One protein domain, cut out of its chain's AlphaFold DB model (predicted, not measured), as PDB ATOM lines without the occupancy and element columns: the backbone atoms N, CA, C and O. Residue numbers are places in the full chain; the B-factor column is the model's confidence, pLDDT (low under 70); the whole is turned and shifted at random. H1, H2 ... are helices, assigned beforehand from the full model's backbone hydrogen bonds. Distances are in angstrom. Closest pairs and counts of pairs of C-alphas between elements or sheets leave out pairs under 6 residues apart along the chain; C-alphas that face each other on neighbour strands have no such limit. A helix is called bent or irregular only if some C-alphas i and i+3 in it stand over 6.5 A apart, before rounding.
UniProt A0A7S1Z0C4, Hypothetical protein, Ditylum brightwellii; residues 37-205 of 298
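Overview. This is residues 37 to 205 of the 298 residues of the protein "Hypothetical protein" of Ditylum brightwellii (UniProt A0A7S1Z0C4). Helix H7 runs through the middle of a compact body, with H8 and H9 packed on it as an up-and-down bundle, each running against the one before. H1 crosses H7, H5 and H6 pack on it about perpendicular, and residues 55 to 64 stick out. The printed part has 169 residues with nine named helices, H1 to H9, and no named strand: all helix, radius of gyration of the C-alphas 15.4 A, spans 45 by 39 by 31 A.

Along the chain. Find C-alpha 179 at (15.344, -37.728, -33.891); from there H9 runs 30.8 A to C-alpha 203 at (5.321, -9.446, -26.940), irregular, with C-alphas 194 and 197 8.0 A apart. H7 is residues 128 to 145, 25.6 A; H8, 151 to 163; H6, 105 to 115; H5, 88 to 103, 22.1 A; H1, 37 to 56, 29.1 A. H2 is residues 65 to 68, H3 71 to 76, H4 79 to 84.

Arrangement. The closest C-alphas, in A: H9 touches H7, the hub, at His 197 and Leu 145, 6.4; H7 and H8, a hairpin, touch at Gly 140 and Ala 154, 5.9. H7 touches H6 with residues 137 to 142 alone, at Gln 138 and Ile 108, 6.5, and H1 at Tyr 131 and Ala 45, 4.6, a steep tilt of 54 degrees. H5 touches H7 with residues 97 to 101 alone, at Val 101 and Ala 142, 5.9. H3 touches H1 at Ala 71 and Leu 44, 4.8; H2 and H4 are close to H1 but not clearly touching, 6.6 and 6.2. Every O i to N i+4 pair is within hydrogen-bond range in H3, H5, H6 and H7, against 15 of 16 in H1, 1 of 2 in H4, 8 of 9 in H8 and 19 of 21 in H9; H2 is too short for one.

Size, cuts and confidence. The C-alphas farthest apart, of Asp 62 and Arg 194, are 45.8 A apart. The printed part has no cut; the links H6 to H7 and H8 to H9 are long. Look for pLDDT under 70 at residues 53 to 68, 118 to 125 and 170 to 174.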
ATOM      1  N   ARG A  37      29.377 -23.577 -31.722       95.19
ATOM      2  CA  ARG A  37      27.986 -23.836 -31.323       95.19
ATOM      3  C   ARG A  37      27.850 -25.041 -30.395       95.19
ATOM      4  O   ARG A  37      27.083 -24.969 -29.441       95.19
ATOM      5  N   SER A  38      28.572 -26.142 -30.632       94.19
ATOM      6  CA  SER A  38      28.467 -27.324 -29.760       94.19
ATOM      7  C   SER A  38      28.979 -27.043 -28.352       94.19
ATOM      8  O   SER A  38      28.406 -27.521 -27.372       94.19
ATOM      9  N   VAL A  39      30.043 -26.247 -28.251       94.75
ATOM     10  CA  VAL A  39      30.627 -25.839 -26.974       94.75
ATOM     11  C   VAL A  39      29.706 -24.844 -26.252       94.75
ATOM     12  O   VAL A  39      29.458 -25.018 -25.059       94.75
ATOM     13  N   ALA A  40      29.106 -23.884 -26.967       96.62
ATOM     14  CA  ALA A  40      28.110 -22.966 -26.406       96.62
ATOM     15  C   ALA A  40      26.847 -23.696 -25.898       96.62
ATOM     16  O   ALA A  40      26.397 -23.456 -24.777       96.62
ATOM     17  N   VAL A  41      26.317 -24.653 -26.673       95.56
ATOM     18  CA  VAL A  41      25.184 -25.502 -26.256       95.56
ATOM     19  C   VAL A  41      25.537 -26.319 -25.013       95.56
ATOM     20  O   VAL A  41      24.734 -26.403 -24.086       95.56
ATOM     21  N   SER A  42      26.742 -26.896 -24.964       93.69
ATOM     22  CA  SER A  42      27.234 -27.614 -23.785       93.69
ATOM     23  C   SER A  42      27.282 -26.708 -22.550       93.69
ATOM     24  O   SER A  42      26.814 -27.106 -21.483       93.69
ATOM     25  N   ALA A  43      27.797 -25.483 -22.684       94.31
ATOM     26  CA  ALA A  43      27.903 -24.533 -21.581       94.31
ATOM     27  C   ALA A  43      26.527 -24.166 -20.995       94.31
ATOM     28  O   ALA A  43      26.308 -24.335 -19.793       94.31
ATOM     29  N   LEU A  44      25.574 -23.773 -21.847       94.06
ATOM     30  CA  LEU A  44      24.198 -23.447 -21.444       94.06
ATOM     31  C   LEU A  44      23.463 -24.645 -20.831       94.06
ATOM     32  O   LEU A  44      22.795 -24.513 -19.805       94.06
ATOM     33  N   ALA A  45      23.610 -25.836 -21.417       92.31
ATOM     34  CA  ALA A  45      22.965 -27.037 -20.897       92.31
ATOM     35  C   ALA A  45      23.504 -27.420 -19.507       92.31
ATOM     36  O   ALA A  45      22.734 -27.839 -18.639       92.31
ATOM     37  N   ASN A  46      24.813 -27.271 -19.272       90.88
ATOM     38  CA  ASN A  46      25.414 -27.523 -17.961       90.88
ATOM     39  C   ASN A  46      24.997 -26.477 -16.921       90.88
ATOM     40  O   ASN A  46      24.682 -26.868 -15.797       90.88
ATOM     41  N   ALA A  47      24.934 -25.195 -17.296       90.19
ATOM     42  CA  ALA A  47      24.430 -24.127 -16.432       90.19
ATOM     43  C   ALA A  47      22.982 -24.407 -15.994       90.19
ATOM     44  O   ALA A  47      22.690 -24.476 -14.801       90.19
ATOM     45  N   ALA A  48      22.094 -24.723 -16.943       88.25
ATOM     46  CA  ALA A  48      20.703 -25.067 -16.646       88.25
ATOM     47  C   ALA A  48      20.571 -26.315 -15.748       88.25
ATOM     48  O   ALA A  48      19.729 -26.359 -14.847       88.25
ATOM     49  N   ALA A  49      21.417 -27.328 -15.962       86.25
ATOM     50  CA  ALA A  49      21.453 -28.522 -15.121       86.25
ATOM     51  C   ALA A  49      21.945 -28.231 -13.692       86.25
ATOM     52  O   ALA A  49      21.471 -28.866 -12.750       86.25
ATOM     53  N   ALA A  50      22.886 -27.297 -13.524       83.69
ATOM     54  CA  ALA A  50      23.394 -26.874 -12.221       83.69
ATOM     55  C   ALA A  50      22.332 -26.091 -11.435       83.69
ATOM     56  O   ALA A  50      22.001 -26.485 -10.315       83.69
ATOM     57  N   SER A  51      21.708 -25.078 -12.051       80.19
ATOM     58  CA  SER A  51      20.634 -24.285 -11.425       80.19
ATOM     59  C   SER A  51      19.465 -25.162 -10.974       80.19
ATOM     60  O   SER A  51      18.928 -25.010  -9.881       80.19
ATOM     61  N   SER A  52      19.113 -26.154 -11.791       76.94
ATOM     62  CA  SER A  52      18.027 -27.082 -11.496       76.94
ATOM     63  C   SER A  52      18.294 -28.013 -10.308       76.94
ATOM     64  O   SER A  52      17.338 -28.446  -9.668       76.94
ATOM     65  N   ARG A  53      19.552 -28.372 -10.026       69.56
ATOM     66  CA  ARG A  53      19.893 -29.200  -8.856       69.56
ATOM     67  C   ARG A  53      19.800 -28.405  -7.564       69.56
ATOM     68  O   ARG A  53      19.389 -28.976  -6.560       69.56
ATOM     69  N   ASN A  54      20.161 -27.125  -7.612       64.56
ATOM     70  CA  ASN A  54      20.114 -26.256  -6.444       64.56
ATOM     71  C   ASN A  54      18.672 -26.065  -5.951       64.56
ATOM     72  O   ASN A  54      18.397 -26.265  -4.779       64.56
ATOM     73  N   ASN A  55      17.720 -25.825  -6.861       60.31
ATOM     74  CA  ASN A  55      16.308 -25.676  -6.482       60.31
ATOM     75  C   ASN A  55      15.700 -26.930  -5.820       60.31
ATOM     76  O   ASN A  55      14.770 -26.806  -5.032       60.31
ATOM     77  N   ASN A  56      16.211 -28.128  -6.128       58.16
ATOM     78  CA  ASN A  56      15.694 -29.384  -5.566       58.16
ATOM     79  C   ASN A  56      16.372 -29.777  -4.246       58.16
ATOM     80  O   ASN A  56      15.806 -30.539  -3.465       58.16
ATOM     81  N   ASN A  57      17.579 -29.273  -3.991       56.22
ATOM     82  CA  ASN A  57      18.313 -29.526  -2.765       56.22
ATOM     83  C   ASN A  57      18.262 -28.259  -1.911       56.22
ATOM     84  O   ASN A  57      19.095 -27.379  -2.068       56.22
ATOM     85  N   ASN A  58      17.352 -28.210  -0.934       51.88
ATOM     86  CA  ASN A  58      17.299 -27.183   0.124       51.88
ATOM     87  C   ASN A  58      18.535 -27.216   1.070       51.88
ATOM     88  O   ASN A  58      18.457 -26.879   2.250       51.88
ATOM     89  N   LYS A  59      19.678 -27.701   0.580       46.09
ATOM     90  CA  LYS A  59      20.950 -27.809   1.281       46.09
ATOM     91  C   LYS A  59      21.789 -26.588   0.921       46.09
ATOM     92  O   LYS A  59      22.239 -26.472  -0.214       46.09
ATOM     93  N   LYS A  60      22.031 -25.726   1.915       46.12
ATOM     94  CA  LYS A  60      23.222 -24.868   1.960       46.12
ATOM     95  C   LYS A  60      24.440 -25.788   1.839       46.12
ATOM     96  O   LYS A  60      24.835 -26.382   2.836       46.12
ATOM     97  N   ASN A  61      24.965 -25.968   0.639       42.78
ATOM     98  CA  ASN A  61      26.220 -26.670   0.430       42.78
ATOM     99  C   ASN A  61      27.200 -25.685  -0.203       42.78
ATOM    100  O   ASN A  61      26.903 -25.155  -1.268       42.78
ATOM    101  N   ASP A  62      28.306 -25.495   0.516       46.78
ATOM    102  CA  ASP A  62      29.646 -25.040   0.142       46.78
ATOM    103  C   ASP A  62      29.762 -23.900  -0.888       46.78
ATOM    104  O   ASP A  62      29.368 -24.011  -2.049       46.78
ATOM    105  N   ASP A  63      30.404 -22.813  -0.451       47.97
ATOM    106  CA  ASP A  63      30.590 -21.534  -1.152       47.97
ATOM    107  C   ASP A  63      31.209 -21.633  -2.573       47.97
ATOM    108  O   ASP A  63      31.143 -20.675  -3.345       47.97
ATOM    109  N   ASP A  64      31.734 -22.797  -2.975       49.31
ATOM    110  CA  ASP A  64      32.381 -23.036  -4.275       49.31
ATOM    111  C   ASP A  64      31.411 -23.341  -5.445       49.31
ATOM    112  O   ASP A  64      31.756 -23.114  -6.612       49.31
ATOM    113  N   ASP A  65      30.192 -23.843  -5.193       50.69
ATOM    114  CA  ASP A  65      29.281 -24.298  -6.270       50.69
ATOM    115  C   ASP A  65      28.427 -23.159  -6.872       50.69
ATOM    116  O   ASP A  65      27.928 -23.274  -7.999       50.69
ATOM    117  N   HIS A  66      28.318 -22.013  -6.183       51.34
ATOM    118  CA  HIS A  66      27.589 -20.837  -6.681       51.34
ATOM    119  C   HIS A  66      28.252 -20.184  -7.905       51.34
ATOM    120  O   HIS A  66      27.595 -19.494  -8.691       51.34
ATOM    121  N   PHE A  67      29.544 -20.444  -8.115       46.53
ATOM    122  CA  PHE A  67      30.347 -19.854  -9.187       46.53
ATOM    123  C   PHE A  67      29.934 -20.318 -10.602       46.53
ATOM    124  O   PHE A  67      30.382 -19.777 -11.613       46.53
ATOM    125  N   TYR A  68      29.060 -21.325 -10.685       54.62
ATOM    126  CA  TYR A  68      28.801 -22.132 -11.876       54.62
ATOM    127  C   TYR A  68      27.391 -21.967 -12.487       54.62
ATOM    128  O   TYR A  68      27.020 -22.739 -13.371       54.62
ATOM    129  N   TYR A  69      26.598 -20.969 -12.082       70.88
ATOM    130  CA  TYR A  69      25.268 -20.749 -12.687       70.88
ATOM    131  C   TYR A  69      25.301 -20.056 -14.044       70.88
ATOM    132  O   TYR A  69      24.384 -20.232 -14.843       70.88
ATOM    133  N   PHE A  70      26.353 -19.290 -14.312       87.94
ATOM    134  CA  PHE A  70      26.491 -18.583 -15.574       87.94
ATOM    135  C   PHE A  70      27.067 -19.510 -16.642       87.94
ATOM    136  O   PHE A  70      28.089 -20.180 -16.454       87.94
ATOM    137  N   ALA A  71      26.404 -19.541 -17.791       92.69
ATOM    138  CA  ALA A  71      26.852 -20.263 -18.966       92.69
ATOM    139  C   ALA A  71      28.203 -19.736 -19.465       92.69
ATOM    140  O   ALA A  71      29.009 -20.528 -19.947       92.69
ATOM    141  N   SER A  72      28.503 -18.446 -19.293       93.38
ATOM    142  CA  SER A  72      29.830 -17.881 -19.589       93.38
ATOM    143  C   SER A  72      30.943 -18.534 -18.763       93.38
ATOM    144  O   SER A  72      31.958 -18.956 -19.316       93.38
ATOM    145  N   ARG A  73      30.726 -18.746 -17.460       91.31
ATOM    146  CA  ARG A  73      31.681 -19.468 -16.599       91.31
ATOM    147  C   ARG A  73      31.781 -20.948 -16.968       91.31
ATOM    148  O   ARG A  73      32.875 -21.508 -16.996       91.31
ATOM    149  N   MET A  74      30.655 -21.582 -17.310       91.19
ATOM    150  CA  MET A  74      30.646 -22.960 -17.823       91.19
ATOM    151  C   MET A  74      31.420 -23.107 -19.132       91.19
ATOM    152  O   MET A  74      32.057 -24.137 -19.351       91.19
ATOM    153  N   LEU A  75      31.358 -22.096 -19.997       93.44
ATOM    154  CA  LEU A  75      32.094 -22.051 -21.251       93.44
ATOM    155  C   LEU A  75      33.600 -21.994 -20.980       93.44
ATOM    156  O   LEU A  75      34.344 -22.819 -21.505       93.44
ATOM    157  N   GLU A  76      34.032 -21.079 -20.114       91.94
ATOM    158  CA  GLU A  76      35.441 -20.883 -19.750       91.94
ATOM    159  C   GLU A  76      36.045 -22.104 -19.039       91.94
ATOM    160  O   GLU A  76      37.207 -22.437 -19.258       91.94
ATOM    161  N   ALA A  77      35.243 -22.834 -18.259       88.94
ATOM    162  CA  ALA A  77      35.660 -24.081 -17.622       88.94
ATOM    163  C   ALA A  77      35.670 -25.298 -18.574       88.94
ATOM    164  O   ALA A  77      36.141 -26.372 -18.191       88.94
ATOM    165  N   ASN A  78      35.139 -25.181 -19.798       89.44
ATOM    166  CA  ASN A  78      35.014 -26.305 -20.723       89.44
ATOM    167  C   ASN A  78      36.361 -26.607 -21.422       89.44
ATOM    168  O   ASN A  78      36.879 -25.762 -22.157       89.44
ATOM    169  N   PRO A  79      36.930 -27.825 -21.291       89.06
ATOM    170  CA  PRO A  79      38.150 -28.203 -22.008       89.06
ATOM    171  C   PRO A  79      38.003 -28.146 -23.532       89.06
ATOM    172  O   PRO A  79      38.975 -27.868 -24.236       89.06
ATOM    173  N   ASP A  80      36.791 -28.380 -24.053       90.06
ATOM    174  CA  ASP A  80      36.540 -28.263 -25.486       90.06
ATOM    175  C   ASP A  80      36.639 -26.808 -25.958       90.06
ATOM    176  O   ASP A  80      37.110 -26.581 -27.063       90.06
ATOM    177  N   TYR A  81      36.271 -25.830 -25.121       92.31
ATOM    178  CA  TYR A  81      36.432 -24.400 -25.408       92.31
ATOM    179  C   TYR A  81      37.897 -23.957 -25.330       92.31
ATOM    180  O   TYR A  81      38.391 -23.261 -26.213       92.31
ATOM    181  N   THR A  82      38.588 -24.354 -24.258       89.94
ATOM    182  CA  THR A  82      39.922 -23.832 -23.921       89.94
ATOM    183  C   THR A  82      41.057 -24.507 -24.684       89.94
ATOM    184  O   THR A  82      42.047 -23.848 -24.988       89.94
ATOM    185  N   ARG A  83      40.943 -25.809 -24.984       87.12
ATOM    186  CA  ARG A  83      42.037 -26.600 -25.579       87.12
ATOM    187  C   ARG A  83      41.702 -27.178 -26.950       87.12
ATOM    188  O   ARG A  83      42.569 -27.191 -27.816       87.12
ATOM    189  N   ASN A  84      40.478 -27.676 -27.149       88.06
ATOM    190  CA  ASN A  84      40.147 -28.436 -28.364       88.06
ATOM    191  C   ASN A  84      39.568 -27.570 -29.496       88.06
ATOM    192  O   ASN A  84      39.638 -27.971 -30.656       88.06
ATOM    193  N   LEU A  85      39.004 -26.400 -29.186       88.94
ATOM    194  CA  LEU A  85      38.545 -25.421 -30.170       88.94
ATOM    195  C   LEU A  85      39.713 -24.500 -30.534       88.94
ATOM    196  O   LEU A  85      39.986 -23.522 -29.840       88.94
ATOM    197  N   VAL A  86      40.444 -24.864 -31.591       83.69
ATOM    198  CA  VAL A  86      41.766 -24.291 -31.903       83.69
ATOM    199  C   VAL A  86      41.684 -22.883 -32.511       83.69
ATOM    200  O   VAL A  86      42.511 -22.039 -32.158       83.69
ATOM    201  N   ASP A  87      40.689 -22.587 -33.356       91.50
ATOM    202  CA  ASP A  87      40.533 -21.259 -33.974       91.50
ATOM    203  C   ASP A  87      40.053 -20.225 -32.934       91.50
ATOM    204  O   ASP A  87      39.032 -20.397 -32.263       91.50
ATOM    205  N   GLN A  88      40.791 -19.117 -32.811       91.81
ATOM    206  CA  GLN A  88      40.418 -17.991 -31.954       91.81
ATOM    207  C   GLN A  88      39.073 -17.381 -32.366       91.81
ATOM    208  O   GLN A  88      38.309 -16.967 -31.496       91.81
ATOM    209  N   ARG A  89      38.751 -17.354 -33.664       92.62
ATOM    210  CA  ARG A  89      37.462 -16.855 -34.163       92.62
ATOM    211  C   ARG A  89      36.310 -17.732 -33.694       92.62
ATOM    212  O   ARG A  89      35.287 -17.196 -33.278       92.62
ATOM    213  N   ASP A  90      36.498 -19.049 -33.674       94.31
ATOM    214  CA  ASP A  90      35.492 -19.973 -33.152       94.31
ATOM    215  C   ASP A  90      35.295 -19.798 -31.642       94.31
ATOM    216  O   ASP A  90      34.158 -19.816 -31.166       94.31
ATOM    217  N   ARG A  91      36.373 -19.563 -30.879       95.25
ATOM    218  CA  ARG A  91      36.265 -19.224 -29.448       95.25
ATOM    219  C   ARG A  91      35.509 -17.914 -29.239       95.25
ATOM    220  O   ARG A  91      34.568 -17.873 -28.446       95.25
ATOM    221  N   SER A  92      35.863 -16.867 -29.982       93.94
ATOM    222  CA  SER A  92      35.160 -15.582 -29.939       93.94
ATOM    223  C   SER A  92      33.684 -15.731 -30.308       93.94
ATOM    224  O   SER A  92      32.832 -15.156 -29.634       93.94
ATOM    225  N   TYR A  93      33.360 -16.550 -31.313       96.00
ATOM    226  CA  TYR A  93      31.978 -16.811 -31.705       96.00
ATOM    227  C   TYR A  93      31.213 -17.616 -30.645       96.00
ATOM    228  O   TYR A  93      30.070 -17.285 -30.340       96.00
ATOM    229  N   ALA A  94      31.833 -18.620 -30.016       97.00
ATOM    230  CA  ALA A  94      31.224 -19.353 -28.904       97.00
ATOM    231  C   ALA A  94      30.907 -18.426 -27.719       97.00
ATOM    232  O   ALA A  94      29.822 -18.507 -27.141       97.00
ATOM    233  N   ARG A  95      31.833 -17.516 -27.388       96.00
ATOM    234  CA  ARG A  95      31.642 -16.517 -26.330       96.00
ATOM    235  C   ARG A  95      30.537 -15.527 -26.680       96.00
ATOM    236  O   ARG A  95      29.701 -15.261 -25.825       96.00
ATOM    237  N   LEU A  96      30.507 -15.040 -27.923       95.69
ATOM    238  CA  LEU A  96      29.442 -14.172 -28.426       95.69
ATOM    239  C   LEU A  96      28.077 -14.848 -28.271       95.69
ATOM    240  O   LEU A  96      27.190 -14.280 -27.653       95.69
ATOM    241  N   LEU A  97      27.937 -16.089 -28.743       97.56
ATOM    242  CA  LEU A  97      26.696 -16.855 -28.628       97.56
ATOM    243  C   LEU A  97      26.199 -16.959 -27.179       97.56
ATOM    244  O   LEU A  97      25.027 -16.702 -26.913       97.56
ATOM    245  N   VAL A  98      27.081 -17.338 -26.250       97.38
ATOM    246  CA  VAL A  98      26.720 -17.480 -24.832       97.38
ATOM    247  C   VAL A  98      26.368 -16.129 -24.214       97.38
ATOM    248  O   VAL A  98      25.331 -16.023 -23.567       97.38
ATOM    249  N   ALA A  99      27.176 -15.094 -24.451       94.75
ATOM    250  CA  ALA A  99      26.938 -13.757 -23.909       94.75
ATOM    251  C   ALA A  99      25.623 -13.153 -24.421       94.75
ATOM    252  O   ALA A  99      24.878 -12.560 -23.644       94.75
ATOM    253  N   THR A 100      25.301 -13.340 -25.703       95.50
ATOM    254  CA  THR A 100      24.027 -12.894 -26.282       95.50
ATOM    255  C   THR A 100      22.848 -13.626 -25.653       95.50
ATOM    256  O   THR A 100      21.865 -12.989 -25.288       95.50
ATOM    257  N   VAL A 101      22.942 -14.949 -25.472       96.62
ATOM    258  CA  VAL A 101      21.883 -15.710 -24.797       96.62
ATOM    259  C   VAL A 101      21.707 -15.253 -23.347       96.62
ATOM    260  O   VAL A 101      20.574 -15.081 -22.920       96.62
ATOM    261  N   GLU A 102      22.786 -15.031 -22.592       93.38
ATOM    262  CA  GLU A 102      22.694 -14.535 -21.210       93.38
ATOM    263  C   GLU A 102      22.095 -13.125 -21.137       93.38
ATOM    264  O   GLU A 102      21.246 -12.876 -20.283       93.38
ATOM    265  N   ARG A 103      22.483 -12.226 -22.051       93.00
ATOM    266  CA  ARG A 103      21.979 -10.846 -22.109       93.00
ATOM    267  C   ARG A 103      20.476 -10.788 -22.387       93.00
ATOM    268  O   ARG A 103      19.773 -10.037 -21.722       93.00
ATOM    269  N   TYR A 104      19.994 -11.588 -23.336       95.19
ATOM    270  CA  TYR A 104      18.604 -11.559 -23.809       95.19
ATOM    271  C   TYR A 104      17.777 -12.766 -23.349       95.19
ATOM    272  O   TYR A 104      16.785 -13.125 -23.986       95.19
ATOM    273  N   MET A 105      18.198 -13.432 -22.269       93.50
ATOM    274  CA  MET A 105      17.632 -14.716 -21.844       93.50
ATOM    275  C   MET A 105      16.115 -14.647 -21.644       93.50
ATOM    276  O   MET A 105      15.400 -15.543 -22.086       93.50
ATOM    277  N   GLY A 106      15.625 -13.585 -21.001       94.00
ATOM    278  CA  GLY A 106      14.209 -13.414 -20.691       94.00
ATOM    279  C   GLY A 106      13.356 -13.217 -21.938       94.00
ATOM    280  O   GLY A 106      12.358 -13.913 -22.123       94.00
ATOM    281  N   GLN A 107      13.789 -12.340 -22.845       96.75
ATOM    282  CA  GLN A 107      13.099 -12.122 -24.119       96.75
ATOM    283  C   GLN A 107      13.129 -13.375 -25.008       96.75
ATOM    284  O   GLN A 107      12.102 -13.757 -25.571       96.75
ATOM    285  N   ILE A 108      14.280 -14.056 -25.098       96.75
ATOM    286  CA  ILE A 108      14.420 -15.320 -25.838       96.75
ATOM    287  C   ILE A 108      13.475 -16.382 -25.273       96.75
ATOM    288  O   ILE A 108      12.740 -17.013 -26.034       96.75
ATOM    289  N   ASP A 109      13.475 -16.583 -23.954       94.19
ATOM    290  CA  ASP A 109      12.643 -17.598 -23.311       94.19
ATOM    291  C   ASP A 109      11.144 -17.281 -23.467       94.19
ATOM    292  O   ASP A 109      10.359 -18.208 -23.672       94.19
ATOM    293  N   LYS A 110      10.749 -16.000 -23.481       94.69
ATOM    294  CA  LYS A 110       9.366 -15.560 -23.735       94.69
ATOM    295  C   LYS A 110       8.918 -15.798 -25.180       94.69
ATOM    296  O   LYS A 110       7.832 -16.318 -25.418       94.69
ATOM    297  N   VAL A 111       9.765 -15.502 -26.169       96.50
ATOM    298  CA  VAL A 111       9.471 -15.855 -27.572       96.50
ATOM    299  C   VAL A 111       9.354 -17.374 -27.721       96.50
ATOM    300  O   VAL A 111       8.428 -17.877 -28.364       96.50
ATOM    301  N   LEU A 112      10.268 -18.128 -27.109       94.56
ATOM    302  CA  LEU A 112      10.240 -19.587 -27.153       94.56
ATOM    303  C   LEU A 112       9.009 -20.171 -26.452       94.56
ATOM    304  O   LEU A 112       8.471 -21.156 -26.961       94.56
ATOM    305  N   SER A 113       8.533 -19.583 -25.349       92.38
ATOM    306  CA  SER A 113       7.316 -20.042 -24.669       92.38
ATOM    307  C   SER A 113       6.092 -19.912 -25.568       92.38
ATOM    308  O   SER A 113       5.410 -20.914 -25.785       92.38
ATOM    309  N   ILE A 114       5.909 -18.758 -26.217       93.56
ATOM    310  CA  ILE A 114       4.812 -18.521 -27.168       93.56
ATOM    311  C   ILE A 114       4.858 -19.546 -28.311       93.56
ATOM    312  O   ILE A 114       3.866 -20.212 -28.617       93.56
ATOM    313  N   LEU A 115       6.030 -19.741 -28.923       93.38
ATOM    314  CA  LEU A 115       6.189 -20.654 -30.062       93.38
ATOM    315  C   LEU A 115       6.048 -22.132 -29.689       93.38
ATOM    316  O   LEU A 115       5.629 -22.944 -30.518       93.38
ATOM    317  N   CYS A 116       6.387 -22.488 -28.452       89.75
ATOM    318  CA  CYS A 116       6.203 -23.830 -27.913       89.75
ATOM    319  C   CYS A 116       4.823 -24.028 -27.264       89.75
ATOM    320  O   CYS A 116       4.606 -25.090 -26.681       89.75
ATOM    321  N   LYS A 117       3.905 -23.054 -27.367       86.31
ATOM    322  CA  LYS A 117       2.565 -23.079 -26.752       86.31
ATOM    323  C   LYS A 117       2.608 -23.290 -25.231       86.31
ATOM    324  O   LYS A 117       1.920 -24.162 -24.711       86.31
ATOM    325  N   ASP A 118       3.496 -22.569 -24.550       65.94
ATOM    326  CA  ASP A 118       3.732 -22.615 -23.096       65.94
ATOM    327  C   ASP A 118       4.179 -23.976 -22.544       65.94
ATOM    328  O   ASP A 118       4.263 -24.199 -21.341       65.94
ATOM    329  N   VAL A 119       4.589 -24.879 -23.434       68.69
ATOM    330  CA  VAL A 119       5.232 -26.149 -23.080       68.69
ATOM    331  C   VAL A 119       6.752 -25.965 -22.893       68.69
ATOM    332  O   VAL A 119       7.491 -26.941 -22.786       68.69
ATOM    333  N   TYR A 120       7.252 -24.723 -22.874       62.94
ATOM    334  CA  TYR A 120       8.677 -24.394 -22.759       62.94
ATOM    335  C   TYR A 120       9.125 -24.199 -21.292       62.94
ATOM    336  O   TYR A 120       8.434 -23.518 -20.540       62.94
ATOM    337  N   PRO A 121      10.303 -24.718 -20.884       58.94
ATOM    338  CA  PRO A 121      11.185 -25.583 -21.665       58.94
ATOM    339  C   PRO A 121      10.496 -26.924 -21.958       58.94
ATOM    340  O   PRO A 121       9.799 -27.413 -21.073       58.94
ATOM    341  N   PRO A 122      10.685 -27.517 -23.159       55.12
ATOM    342  CA  PRO A 122       9.950 -28.692 -23.634       55.12
ATOM    343  C   PRO A 122       9.913 -29.815 -22.590       55.12
ATOM    344  O   PRO A 122      10.855 -30.600 -22.462       55.12
ATOM    345  N   THR A 123       8.788 -29.807 -21.870       47.09
ATOM    346  CA  THR A 123       8.210 -30.773 -20.931       47.09
ATOM    347  C   THR A 123       9.093 -31.352 -19.816       47.09
ATOM    348  O   THR A 123       9.840 -32.311 -20.000       47.09
ATOM    349  N   GLY A 124       8.871 -30.864 -18.590       51.09
ATOM    350  CA  GLY A 124       8.567 -31.705 -17.415       51.09
ATOM    351  C   GLY A 124       9.641 -32.642 -16.844       51.09
ATOM    352  O   GLY A 124       9.350 -33.374 -15.904       51.09
ATOM    353  N   GLY A 125      10.867 -32.649 -17.366       58.06
ATOM    354  CA  GLY A 125      11.919 -33.541 -16.883       58.06
ATOM    355  C   GLY A 125      13.266 -32.849 -16.766       58.06
ATOM    356  O   GLY A 125      13.818 -32.388 -17.765       58.06
ATOM    357  N   HIS A 126      13.842 -32.873 -15.564       70.69
ATOM    358  CA  HIS A 126      15.226 -32.492 -15.257       70.69
ATOM    359  C   HIS A 126      16.236 -33.481 -15.881       70.69
ATOM    360  O   HIS A 126      17.009 -34.156 -15.202       70.69
ATOM    361  N   THR A 127      16.182 -33.627 -17.209       84.12
ATOM    362  CA  THR A 127      16.947 -34.600 -17.994       84.12
ATOM    363  C   THR A 127      18.013 -33.906 -18.832       84.12
ATOM    364  O   THR A 127      17.820 -32.798 -19.330       84.12
ATOM    365  N   LYS A 128      19.131 -34.600 -19.084       85.12
ATOM    366  CA  LYS A 128      20.222 -34.099 -19.943       85.12
ATOM    367  C   LYS A 128      19.724 -33.668 -21.328       85.12
ATOM    368  O   LYS A 128      20.136 -32.633 -21.836       85.12
ATOM    369  N   HIS A 129      18.812 -34.440 -21.919       86.81
ATOM    370  CA  HIS A 129      18.235 -34.127 -23.225       86.81
ATOM    371  C   HIS A 129      17.379 -32.856 -23.210       86.81
ATOM    372  O   HIS A 129      17.432 -32.102 -24.176       86.81
ATOM    373  N   ALA A 130      16.630 -32.596 -22.134       86.56
ATOM    374  CA  ALA A 130      15.848 -31.368 -22.008       86.56
ATOM    375  C   ALA A 130      16.755 -30.130 -21.934       86.56
ATOM    376  O   ALA A 130      16.537 -29.177 -22.678       86.56
ATOM    377  N   TYR A 131      17.824 -30.175 -21.127       89.50
ATOM    378  CA  TYR A 131      18.787 -29.068 -21.043       89.50
ATOM    379  C   TYR A 131      19.478 -28.791 -22.384       89.50
ATOM    380  O   TYR A 131      19.623 -27.637 -22.771       89.50
ATOM    381  N   ILE A 132      19.843 -29.842 -23.126       92.06
ATOM    382  CA  ILE A 132      20.441 -29.720 -24.465       92.06
ATOM    383  C   ILE A 132      19.466 -29.092 -25.464       92.06
ATOM    384  O   ILE A 132      19.852 -28.209 -26.225       92.06
ATOM    385  N   VAL A 133      18.205 -29.538 -25.475       92.62
ATOM    386  CA  VAL A 133      17.175 -28.982 -26.365       92.62
ATOM    387  C   VAL A 133      16.934 -27.509 -26.057       92.62
ATOM    388  O   VAL A 133      16.906 -26.704 -26.984       92.62
ATOM    389  N   ARG A 134      16.809 -27.153 -24.770       93.12
ATOM    390  CA  ARG A 134      16.655 -25.762 -24.332       93.12
ATOM    391  C   ARG A 134      17.830 -24.908 -24.808       93.12
ATOM    392  O   ARG A 134      17.615 -23.922 -25.499       93.12
ATOM    393  N   ALA A 135      19.057 -25.341 -24.524       95.12
ATOM    394  CA  ALA A 135      20.266 -24.628 -24.923       95.12
ATOM    395  C   ALA A 135      20.366 -24.441 -26.447       95.12
ATOM    396  O   ALA A 135      20.710 -23.362 -26.917       95.12
ATOM    397  N   ALA A 136      20.029 -25.465 -27.237       96.00
ATOM    398  CA  ALA A 136      20.032 -25.358 -28.693       96.00
ATOM    399  C   ALA A 136      18.960 -24.390 -29.215       96.00
ATOM    400  O   ALA A 136      19.241 -23.622 -30.132       96.00
ATOM    401  N   LEU A 137      17.760 -24.387 -28.627       97.12
ATOM    402  CA  LEU A 137      16.719 -23.415 -28.968       97.12
ATOM    403  C   LEU A 137      17.157 -21.987 -28.644       97.12
ATOM    404  O   LEU A 137      17.026 -21.123 -29.503       97.12
ATOM    405  N   GLN A 138      17.734 -21.759 -27.464       97.19
ATOM    406  CA  GLN A 138      18.238 -20.447 -27.051       97.19
ATOM    407  C   GLN A 138      19.356 -19.952 -27.977       97.19
ATOM    408  O   GLN A 138      19.308 -18.824 -28.457       97.19
ATOM    409  N   ILE A 139      20.319 -20.816 -28.316       98.25
ATOM    410  CA  ILE A 139      21.413 -20.502 -29.250       98.25
ATOM    411  C   ILE A 139      20.895 -20.227 -30.665       98.25
ATOM    412  O   ILE A 139      21.370 -19.310 -31.336       98.25
ATOM    413  N   GLY A 140      19.937 -21.017 -31.151       98.06
ATOM    414  CA  GLY A 140      19.316 -20.795 -32.456       98.06
ATOM    415  C   GLY A 140      18.517 -19.491 -32.495       98.06
ATOM    416  O   GLY A 140      18.655 -18.726 -33.445       98.06
ATOM    417  N   ALA A 141      17.747 -19.208 -31.442       97.81
ATOM    418  CA  ALA A 141      17.002 -17.964 -31.284       97.81
ATOM    419  C   ALA A 141      17.938 -16.751 -31.245       97.81
ATOM    420  O   ALA A 141      17.725 -15.814 -32.002       97.81
ATOM    421  N   ALA A 142      19.017 -16.796 -30.456       97.81
ATOM    422  CA  ALA A 142      20.000 -15.715 -30.384       97.81
ATOM    423  C   ALA A 142      20.637 -15.409 -31.749       97.81
ATOM    424  O   ALA A 142      20.768 -14.248 -32.133       97.81
ATOM    425  N   GLN A 143      20.981 -16.450 -32.513       97.81
ATOM    426  CA  GLN A 143      21.533 -16.291 -33.861       97.81
ATOM    427  C   GLN A 143      20.572 -15.581 -34.818       97.81
ATOM    428  O   GLN A 143      21.010 -14.725 -35.586       97.81
ATOM    429  N   ILE A 144      19.291 -15.961 -34.780       97.69
ATOM    430  CA  ILE A 144      18.253 -15.419 -35.666       97.69
ATOM    431  C   ILE A 144      17.868 -14.001 -35.236       97.69
ATOM    432  O   ILE A 144      17.817 -13.112 -36.072       97.69
ATOM    433  N   LEU A 145      17.622 -13.789 -33.942       96.62
ATOM    434  CA  LEU A 145      17.011 -12.564 -33.426       96.62
ATOM    435  C   LEU A 145      18.008 -11.425 -33.179       96.62
ATOM    436  O   LEU A 145      17.613 -10.270 -33.294       96.62
ATOM    437  N   TYR A 146      19.267 -11.732 -32.842       95.25
ATOM    438  CA  TYR A 146      20.228 -10.723 -32.364       95.25
ATOM    439  C   TYR A 146      21.556 -10.696 -33.127       95.25
ATOM    440  O   TYR A 146      22.203  -9.658 -33.179       95.25
ATOM    441  N   LEU A 147      21.995 -11.809 -33.725       93.94
ATOM    442  CA  LEU A 147      23.333 -11.892 -34.339       93.94
ATOM    443  C   LEU A 147      23.342 -11.767 -35.864       93.94
ATOM    444  O   LEU A 147      24.357 -12.099 -36.480       93.94
ATOM    445  N   ASN A 148      22.229 -11.361 -36.484       89.25
ATOM    446  CA  ASN A 148      22.092 -11.210 -37.940       89.25
ATOM    447  C   ASN A 148      22.611 -12.428 -38.735       89.25
ATOM    448  O   ASN A 148      23.103 -12.308 -39.857       89.25
ATOM    449  N   THR A 149      22.552 -13.626 -38.142       93.12
ATOM    450  CA  THR A 149      23.040 -14.839 -38.798       93.12
ATOM    451  C   THR A 149      22.019 -15.247 -39.859       93.12
ATOM    452  O   THR A 149      20.832 -15.336 -39.534       93.12
ATOM    453  N   PRO A 150      22.429 -15.566 -41.105       95.88
ATOM    454  CA  PRO A 150      21.491 -16.000 -42.134       95.88
ATOM    455  C   PRO A 150      20.595 -17.138 -41.633       95.88
ATOM    456  O   PRO A 150      21.093 -18.152 -41.136       95.88
ATOM    457  N   HIS A 151      19.274 -16.990 -41.784       94.75
ATOM    458  CA  HIS A 151      18.273 -17.901 -41.211       94.75
ATOM    459  C   HIS A 151      18.569 -19.379 -41.507       94.75
ATOM    460  O   HIS A 151      18.541 -20.226 -40.613       94.75
ATOM    461  N   HIS A 152      18.915 -19.696 -42.760       93.12
ATOM    462  CA  HIS A 152      19.226 -21.065 -43.177       93.12
ATOM    463  C   HIS A 152      20.461 -21.630 -42.455       93.12
ATOM    464  O   HIS A 152      20.466 -22.805 -42.087       93.12
ATOM    465  N   ALA A 153      21.485 -20.804 -42.220       95.62
ATOM    466  CA  ALA A 153      22.714 -21.195 -41.541       95.62
ATOM    467  C   ALA A 153      22.467 -21.390 -40.041       95.62
ATOM    468  O   ALA A 153      22.834 -22.430 -39.496       95.62
ATOM    469  N   ALA A 154      21.767 -20.452 -39.393       96.56
ATOM    470  CA  ALA A 154      21.413 -20.558 -37.980       96.56
ATOM    471  C   ALA A 154      20.635 -21.852 -37.684       96.56
ATOM    472  O   ALA A 154      20.990 -22.598 -36.767       96.56
ATOM    473  N   VAL A 155      19.617 -22.168 -38.497       97.00
ATOM    474  CA  VAL A 155      18.809 -23.389 -38.339       97.00
ATOM    475  C   VAL A 155      19.644 -24.643 -38.609       97.00
ATOM    476  O   VAL A 155      19.691 -25.540 -37.766       97.00
ATOM    477  N   LYS A 156      20.312 -24.719 -39.769       97.00
ATOM    478  CA  LYS A 156      21.068 -25.909 -40.189       97.00
ATOM    479  C   LYS A 156      22.175 -26.248 -39.197       97.00
ATOM    480  O   LYS A 156      22.263 -27.392 -38.755       97.00
ATOM    481  N   GLU A 157      22.985 -25.265 -38.818       96.00
ATOM    482  CA  GLU A 157      24.132 -25.489 -37.939       96.00
ATOM    483  C   GLU A 157      23.700 -25.852 -36.516       96.00
ATOM    484  O   GLU A 157      24.264 -26.765 -35.911       96.00
ATOM    485  N   THR A 158      22.642 -25.225 -35.997       96.19
ATOM    486  CA  THR A 158      22.098 -25.572 -34.673       96.19
ATOM    487  C   THR A 158      21.528 -26.994 -34.653       96.19
ATOM    488  O   THR A 158      21.757 -27.749 -33.707       96.19
ATOM    489  N   VAL A 159      20.836 -27.412 -35.717       95.31
ATOM    490  CA  VAL A 159      20.327 -28.787 -35.863       95.31
ATOM    491  C   VAL A 159      21.469 -29.797 -36.020       95.31
ATOM    492  O   VAL A 159      21.394 -30.893 -35.463       95.31
ATOM    493  N   ASN A 160      22.539 -29.443 -36.738       94.44
ATOM    494  CA  ASN A 160      23.717 -30.297 -36.886       94.44
ATOM    495  C   ASN A 160      24.404 -30.557 -35.540       94.44
ATOM    496  O   ASN A 160      24.763 -31.701 -35.265       94.44
ATOM    497  N   VAL A 161      24.497 -29.548 -34.666       92.75
ATOM    498  CA  VAL A 161      25.029 -29.715 -33.302       92.75
ATOM    499  C   VAL A 161      24.265 -30.777 -32.512       92.75
ATOM    500  O   VAL A 161      24.876 -31.578 -31.811       92.75
ATOM    501  N   LEU A 162      22.939 -30.850 -32.653       91.56
ATOM    502  CA  LEU A 162      22.120 -31.834 -31.934       91.56
ATOM    503  C   LEU A 162      22.320 -33.282 -32.404       91.56
ATOM    504  O   LEU A 162      21.981 -34.215 -31.672       91.56
ATOM    505  N   LYS A 163      22.874 -33.473 -33.606       91.06
ATOM    506  CA  LYS A 163      23.268 -34.790 -34.131       91.06
ATOM    507  C   LYS A 163      24.637 -35.238 -33.601       91.06
ATOM    508  O   LYS A 163      24.967 -36.418 -33.704       91.06
ATOM    509  N   MET A 164      25.422 -34.321 -33.031       87.06
ATOM    510  CA  MET A 164      26.733 -34.601 -32.440       87.06
ATOM    511  C   MET A 164      26.598 -35.156 -31.011       87.06
ATOM    512  O   MET A 164      25.556 -35.050 -30.361       87.06
ATOM    513  N   LYS A 165      27.686 -35.735 -30.485       81.62
ATOM    514  CA  LYS A 165      27.785 -36.123 -29.068       81.62
ATOM    515  C   LYS A 165      28.136 -34.890 -28.235       81.62
ATOM    516  O   LYS A 165      29.271 -34.425 -28.267       81.62
ATOM    517  N   ILE A 166      27.165 -34.373 -27.489       81.81
ATOM    518  CA  ILE A 166      27.344 -33.182 -26.649       81.81
ATOM    519  C   ILE A 166      27.906 -33.591 -25.282       81.81
ATOM    520  O   ILE A 166      27.397 -34.508 -24.625       81.81
ATOM    521  N   ARG A 167      28.967 -32.906 -24.844       77.94
ATOM    522  CA  ARG A 167      29.565 -33.115 -23.520       77.94
ATOM    523  C   ARG A 167      28.741 -32.445 -22.426       77.94
ATOM    524  O   ARG A 167      28.321 -31.302 -22.574       77.94
ATOM    525  N   MET A 168      28.579 -33.131 -21.300       79.88
ATOM    526  CA  MET A 168      28.066 -32.575 -20.045       79.88
ATOM    527  C   MET A 168      29.092 -32.852 -18.926       79.88
ATOM    528  O   MET A 168      29.819 -33.840 -18.997       79.88
ATOM    529  N   LYS A 169      29.169 -32.011 -17.884       70.81
ATOM    530  CA  LYS A 169      30.250 -32.015 -16.862       70.81
ATOM    531  C   LYS A 169      30.495 -33.383 -16.200       70.81
ATOM    532  O   LYS A 169      31.626 -33.690 -15.851       70.81
ATOM    533  N   LYS A 170      29.451 -34.207 -16.030       64.12
ATOM    534  CA  LYS A 170      29.556 -35.543 -15.406       64.12
ATOM    535  C   LYS A 170      29.538 -36.714 -16.386       64.12
ATOM    536  O   LYS A 170      29.851 -37.810 -15.964       64.12
ATOM    537  N   ASP A 171      29.200 -36.498 -17.658       62.88
ATOM    538  CA  ASP A 171      29.143 -37.555 -18.673       62.88
ATOM    539  C   ASP A 171      29.136 -36.953 -20.079       62.88
ATOM    540  O   ASP A 171      28.461 -35.955 -20.345       62.88
ATOM    541  N   ILE A 172      29.764 -37.632 -21.034       59.94
ATOM    542  CA  ILE A 172      29.417 -37.423 -22.441       59.94
ATOM    543  C   ILE A 172      28.035 -38.039 -22.643       59.94
ATOM    544  O   ILE A 172      27.803 -39.177 -22.235       59.94
ATOM    545  N   VAL A 173      27.101 -37.318 -23.266       66.00
ATOM    546  CA  VAL A 173      25.836 -37.945 -23.654       66.00
ATOM    547  C   VAL A 173      26.158 -38.959 -24.756       66.00
ATOM    548  O   VAL A 173      26.398 -38.605 -25.908       66.00
ATOM    549  N   SER A 174      26.237 -40.237 -24.369       58.88
ATOM    550  CA  SER A 174      26.784 -41.318 -25.202       58.88
ATOM    551  C   SER A 174      25.981 -41.575 -26.475       58.88
ATOM    552  O   SER A 174      26.519 -42.117 -27.442       58.88
ATOM    553  N   LYS A 175      24.700 -41.189 -26.476       70.19
ATOM    554  CA  LYS A 175      23.790 -41.310 -27.614       70.19
ATOM    555  C   LYS A 175      23.394 -39.918 -28.117       70.19
ATOM    556  O   LYS A 175      23.074 -39.066 -27.286       70.19
ATOM    557  N   PRO A 176      23.367 -39.695 -29.441       73.00
ATOM    558  CA  PRO A 176      22.760 -38.504 -30.019       73.00
ATOM    559  C   PRO A 176      21.335 -38.292 -29.504       73.00
ATOM    560  O   PRO A 176      20.665 -39.227 -29.052       73.00
ATOM    561  N   LEU A 177      20.872 -37.048 -29.575       85.75
ATOM    562  CA  LEU A 177      19.511 -36.705 -29.193       85.75
ATOM    563  C   LEU A 177      18.507 -37.495 -30.066       85.75
ATOM    564  O   LEU A 177      18.734 -37.625 -31.268       85.75
ATOM    565  N   PRO A 178      17.395 -38.020 -29.511       88.81
ATOM    566  CA  PRO A 178      16.379 -38.696 -30.315       88.81
ATOM    567  C   PRO A 178      15.884 -37.825 -31.474       88.81
ATOM    568  O   PRO A 178      15.594 -36.643 -31.280       88.81
ATOM    569  N   GLU A 179      15.709 -38.429 -32.650       90.31
ATOM    570  CA  GLU A 179      15.344 -37.728 -33.891       90.31
ATOM    571  C   GLU A 179      14.080 -36.865 -33.745       90.31
ATOM    572  O   GLU A 179      14.014 -35.752 -34.264       90.31
ATOM    573  N   ALA A 180      13.093 -37.322 -32.968       90.19
ATOM    574  CA  ALA A 180      11.880 -36.555 -32.686       90.19
ATOM    575  C   ALA A 180      12.173 -35.185 -32.040       90.19
ATOM    576  O   ALA A 180      11.557 -34.184 -32.402       90.19
ATOM    577  N   ARG A 181      13.154 -35.111 -31.130       90.12
ATOM    578  CA  ARG A 181      13.551 -33.852 -30.482       90.12
ATOM    579  C   ARG A 181      14.341 -32.951 -31.431       90.12
ATOM    580  O   ARG A 181      14.166 -31.739 -31.391       90.12
ATOM    581  N   ILE A 182      15.164 -33.528 -32.308       93.19
ATOM    582  CA  ILE A 182      15.887 -32.778 -33.345       93.19
ATOM    583  C   ILE A 182      14.891 -32.133 -34.322       93.19
ATOM    584  O   ILE A 182      14.988 -30.939 -34.611       93.19
ATOM    585  N   LYS A 183      13.886 -32.895 -34.776       93.81
ATOM    586  CA  LYS A 183      12.797 -32.392 -35.629       93.81
ATOM    587  C   LYS A 183      11.985 -31.298 -34.945       93.81
ATOM    588  O   LYS A 183      11.665 -30.307 -35.596       93.81
ATOM    589  N   PHE A 184      11.702 -31.452 -33.652       93.81
ATOM    590  CA  PHE A 184      11.044 -30.419 -32.856       93.81
ATOM    591  C   PHE A 184      11.853 -29.116 -32.838       93.81
ATOM    592  O   PHE A 184      11.320 -28.075 -33.214       93.81
ATOM    593  N   VAL A 185      13.149 -29.170 -32.502       95.06
ATOM    594  CA  VAL A 185      14.013 -27.975 -32.509       95.06
ATOM    595  C   VAL A 185      14.012 -27.308 -33.881       95.06
ATOM    596  O   VAL A 185      13.781 -26.109 -33.983       95.06
ATOM    597  N   ASN A 186      14.192 -28.086 -34.948       96.75
ATOM    598  CA  ASN A 186      14.162 -27.575 -36.316       96.75
ATOM    599  C   ASN A 186      12.830 -26.880 -36.662       96.75
ATOM    600  O   ASN A 186      12.832 -25.830 -37.304       96.75
ATOM    601  N   ALA A 187      11.695 -27.440 -36.236       96.50
ATOM    602  CA  ALA A 187      10.381 -26.843 -36.457       96.50
ATOM    603  C   ALA A 187      10.227 -25.503 -35.718       96.50
ATOM    604  O   ALA A 187       9.786 -24.526 -36.322       96.50
ATOM    605  N   ILE A 188      10.647 -25.434 -34.451       96.56
ATOM    606  CA  ILE A 188      10.586 -24.194 -33.664       96.56
ATOM    607  C   ILE A 188      11.514 -23.129 -34.245       96.56
ATOM    608  O   ILE A 188      11.065 -22.008 -34.456       96.56
ATOM    609  N   LEU A 189      12.763 -23.460 -34.595       97.38
ATOM    610  CA  LEU A 189      13.683 -22.480 -35.184       97.38
ATOM    611  C   LEU A 189      13.156 -21.926 -36.517       97.38
ATOM    612  O   LEU A 189      13.246 -20.728 -36.755       97.38
ATOM    613  N   ARG A 190      12.524 -22.756 -37.359       97.56
ATOM    614  CA  ARG A 190      11.830 -22.269 -38.567       97.56
ATOM    615  C   ARG A 190      10.649 -21.359 -38.238       97.56
ATOM    616  O   ARG A 190      10.395 -20.407 -38.970       97.56
ATOM    617  N   SER A 191       9.939 -21.620 -37.145       97.38
ATOM    618  CA  SER A 191       8.895 -20.715 -36.662       97.38
ATOM    619  C   SER A 191       9.481 -19.357 -36.257       97.38
ATOM    620  O   SER A 191       8.985 -18.326 -36.707       97.38
ATOM    621  N   ILE A 192      10.611 -19.341 -35.536       97.44
ATOM    622  CA  ILE A 192      11.335 -18.105 -35.184       97.44
ATOM    623  C   ILE A 192      11.725 -17.326 -36.445       97.44
ATOM    624  O   ILE A 192      11.509 -16.122 -36.498       97.44
ATOM    625  N   THR A 193      12.215 -17.987 -37.499       97.50
ATOM    626  CA  THR A 193      12.575 -17.278 -38.746       97.50
ATOM    627  C   THR A 193      11.393 -16.600 -39.448       97.50
ATOM    628  O   THR A 193      11.616 -15.716 -40.267       97.50
ATOM    629  N   ARG A 194      10.151 -17.022 -39.169       97.12
ATOM    630  CA  ARG A 194       8.937 -16.490 -39.809       97.12
ATOM    631  C   ARG A 194       8.283 -15.367 -39.011       97.12
ATOM    632  O   ARG A 194       7.840 -14.405 -39.615       97.12
ATOM    633  N   GLN A 195       8.204 -15.514 -37.688       96.88
ATOM    634  CA  GLN A 195       7.440 -14.604 -36.816       96.88
ATOM    635  C   GLN A 195       8.206 -14.176 -35.553       96.88
ATOM    636  O   GLN A 195       7.664 -13.500 -34.688       96.88
ATOM    637  N   GLY A 196       9.471 -14.578 -35.405       96.31
ATOM    638  CA  GLY A 196      10.254 -14.338 -34.192       96.31
ATOM    639  C   GLY A 196      10.542 -12.861 -33.928       96.31
ATOM    640  O   GLY A 196      10.417 -12.433 -32.787       96.31
ATOM    641  N   HIS A 197      10.878 -12.077 -34.958       96.69
ATOM    642  CA  HIS A 197      11.119 -10.635 -34.800       96.69
ATOM    643  C   HIS A 197       9.843  -9.865 -34.442       96.69
ATOM    644  O   HIS A 197       9.886  -8.995 -33.578       96.69
ATOM    645  N   GLU A 198       8.709 -10.219 -35.047       97.75
ATOM    646  CA  GLU A 198       7.407  -9.633 -34.709       97.75
ATOM    647  C   GLU A 198       7.032  -9.927 -33.251       97.75
ATOM    648  O   GLU A 198       6.678  -9.018 -32.500       97.75
ATOM    649  N   LEU A 199       7.182 -11.182 -32.810       97.56
ATOM    650  CA  LEU A 199       6.956 -11.558 -31.412       97.56
ATOM    651  C   LEU A 199       7.918 -10.839 -30.466       97.56
ATOM    652  O   LEU A 199       7.498 -10.378 -29.408       97.56
ATOM    653  N   LEU A 200       9.192 -10.712 -30.841       96.75
ATOM    654  CA  LEU A 200      10.178  -9.994 -30.042       96.75
ATOM    655  C   LEU A 200       9.759  -8.532 -29.831       96.75
ATOM    656  O   LEU A 200       9.799  -8.048 -28.704       96.75
ATOM    657  N   GLN A 201       9.317  -7.850 -30.888       96.19
ATOM    658  CA  GLN A 201       8.919  -6.441 -30.830       96.19
ATOM    659  C   GLN A 201       7.592  -6.216 -30.098       96.19
ATOM    660  O   GLN A 201       7.452  -5.229 -29.384       96.19
ATOM    661  N   THR A 202       6.614  -7.106 -30.283       97.44
ATOM    662  CA  THR A 202       5.236  -6.879 -29.808       97.44
ATOM    663  C   THR A 202       4.921  -7.548 -28.474       97.44
ATOM    664  O   THR A 202       4.021  -7.098 -27.773       97.44
ATOM    665  N   GLN A 203       5.632  -8.623 -28.115       97.00
ATOM    666  CA  GLN A 203       5.321  -9.446 -26.940       97.00
ATOM    667  C   GLN A 203       6.414  -9.414 -25.867       97.00
ATOM    668  O   GLN A 203       6.247 -10.025 -24.809       97.00
ATOM    669  N   THR A 204       7.537  -8.731 -26.101       96.31
ATOM    670  CA  THR A 204       8.645  -8.675 -25.136       96.31
ATOM    671  C   THR A 204       9.084  -7.248 -24.830       96.31
ATOM    672  O   THR A 204       8.767  -6.308 -25.553       96.31
ATOM    673  N   SER A 205       9.820  -7.093 -23.734       95.25
ATOM    674  CA  SER A 205      10.457  -5.850 -23.309       95.25
ATOM    675  C   SER A 205      11.835  -6.155 -22.725       95.25
ATOM    676  O   SER A 205      12.072  -7.247 -22.210       95.25
TER     677      SER A 205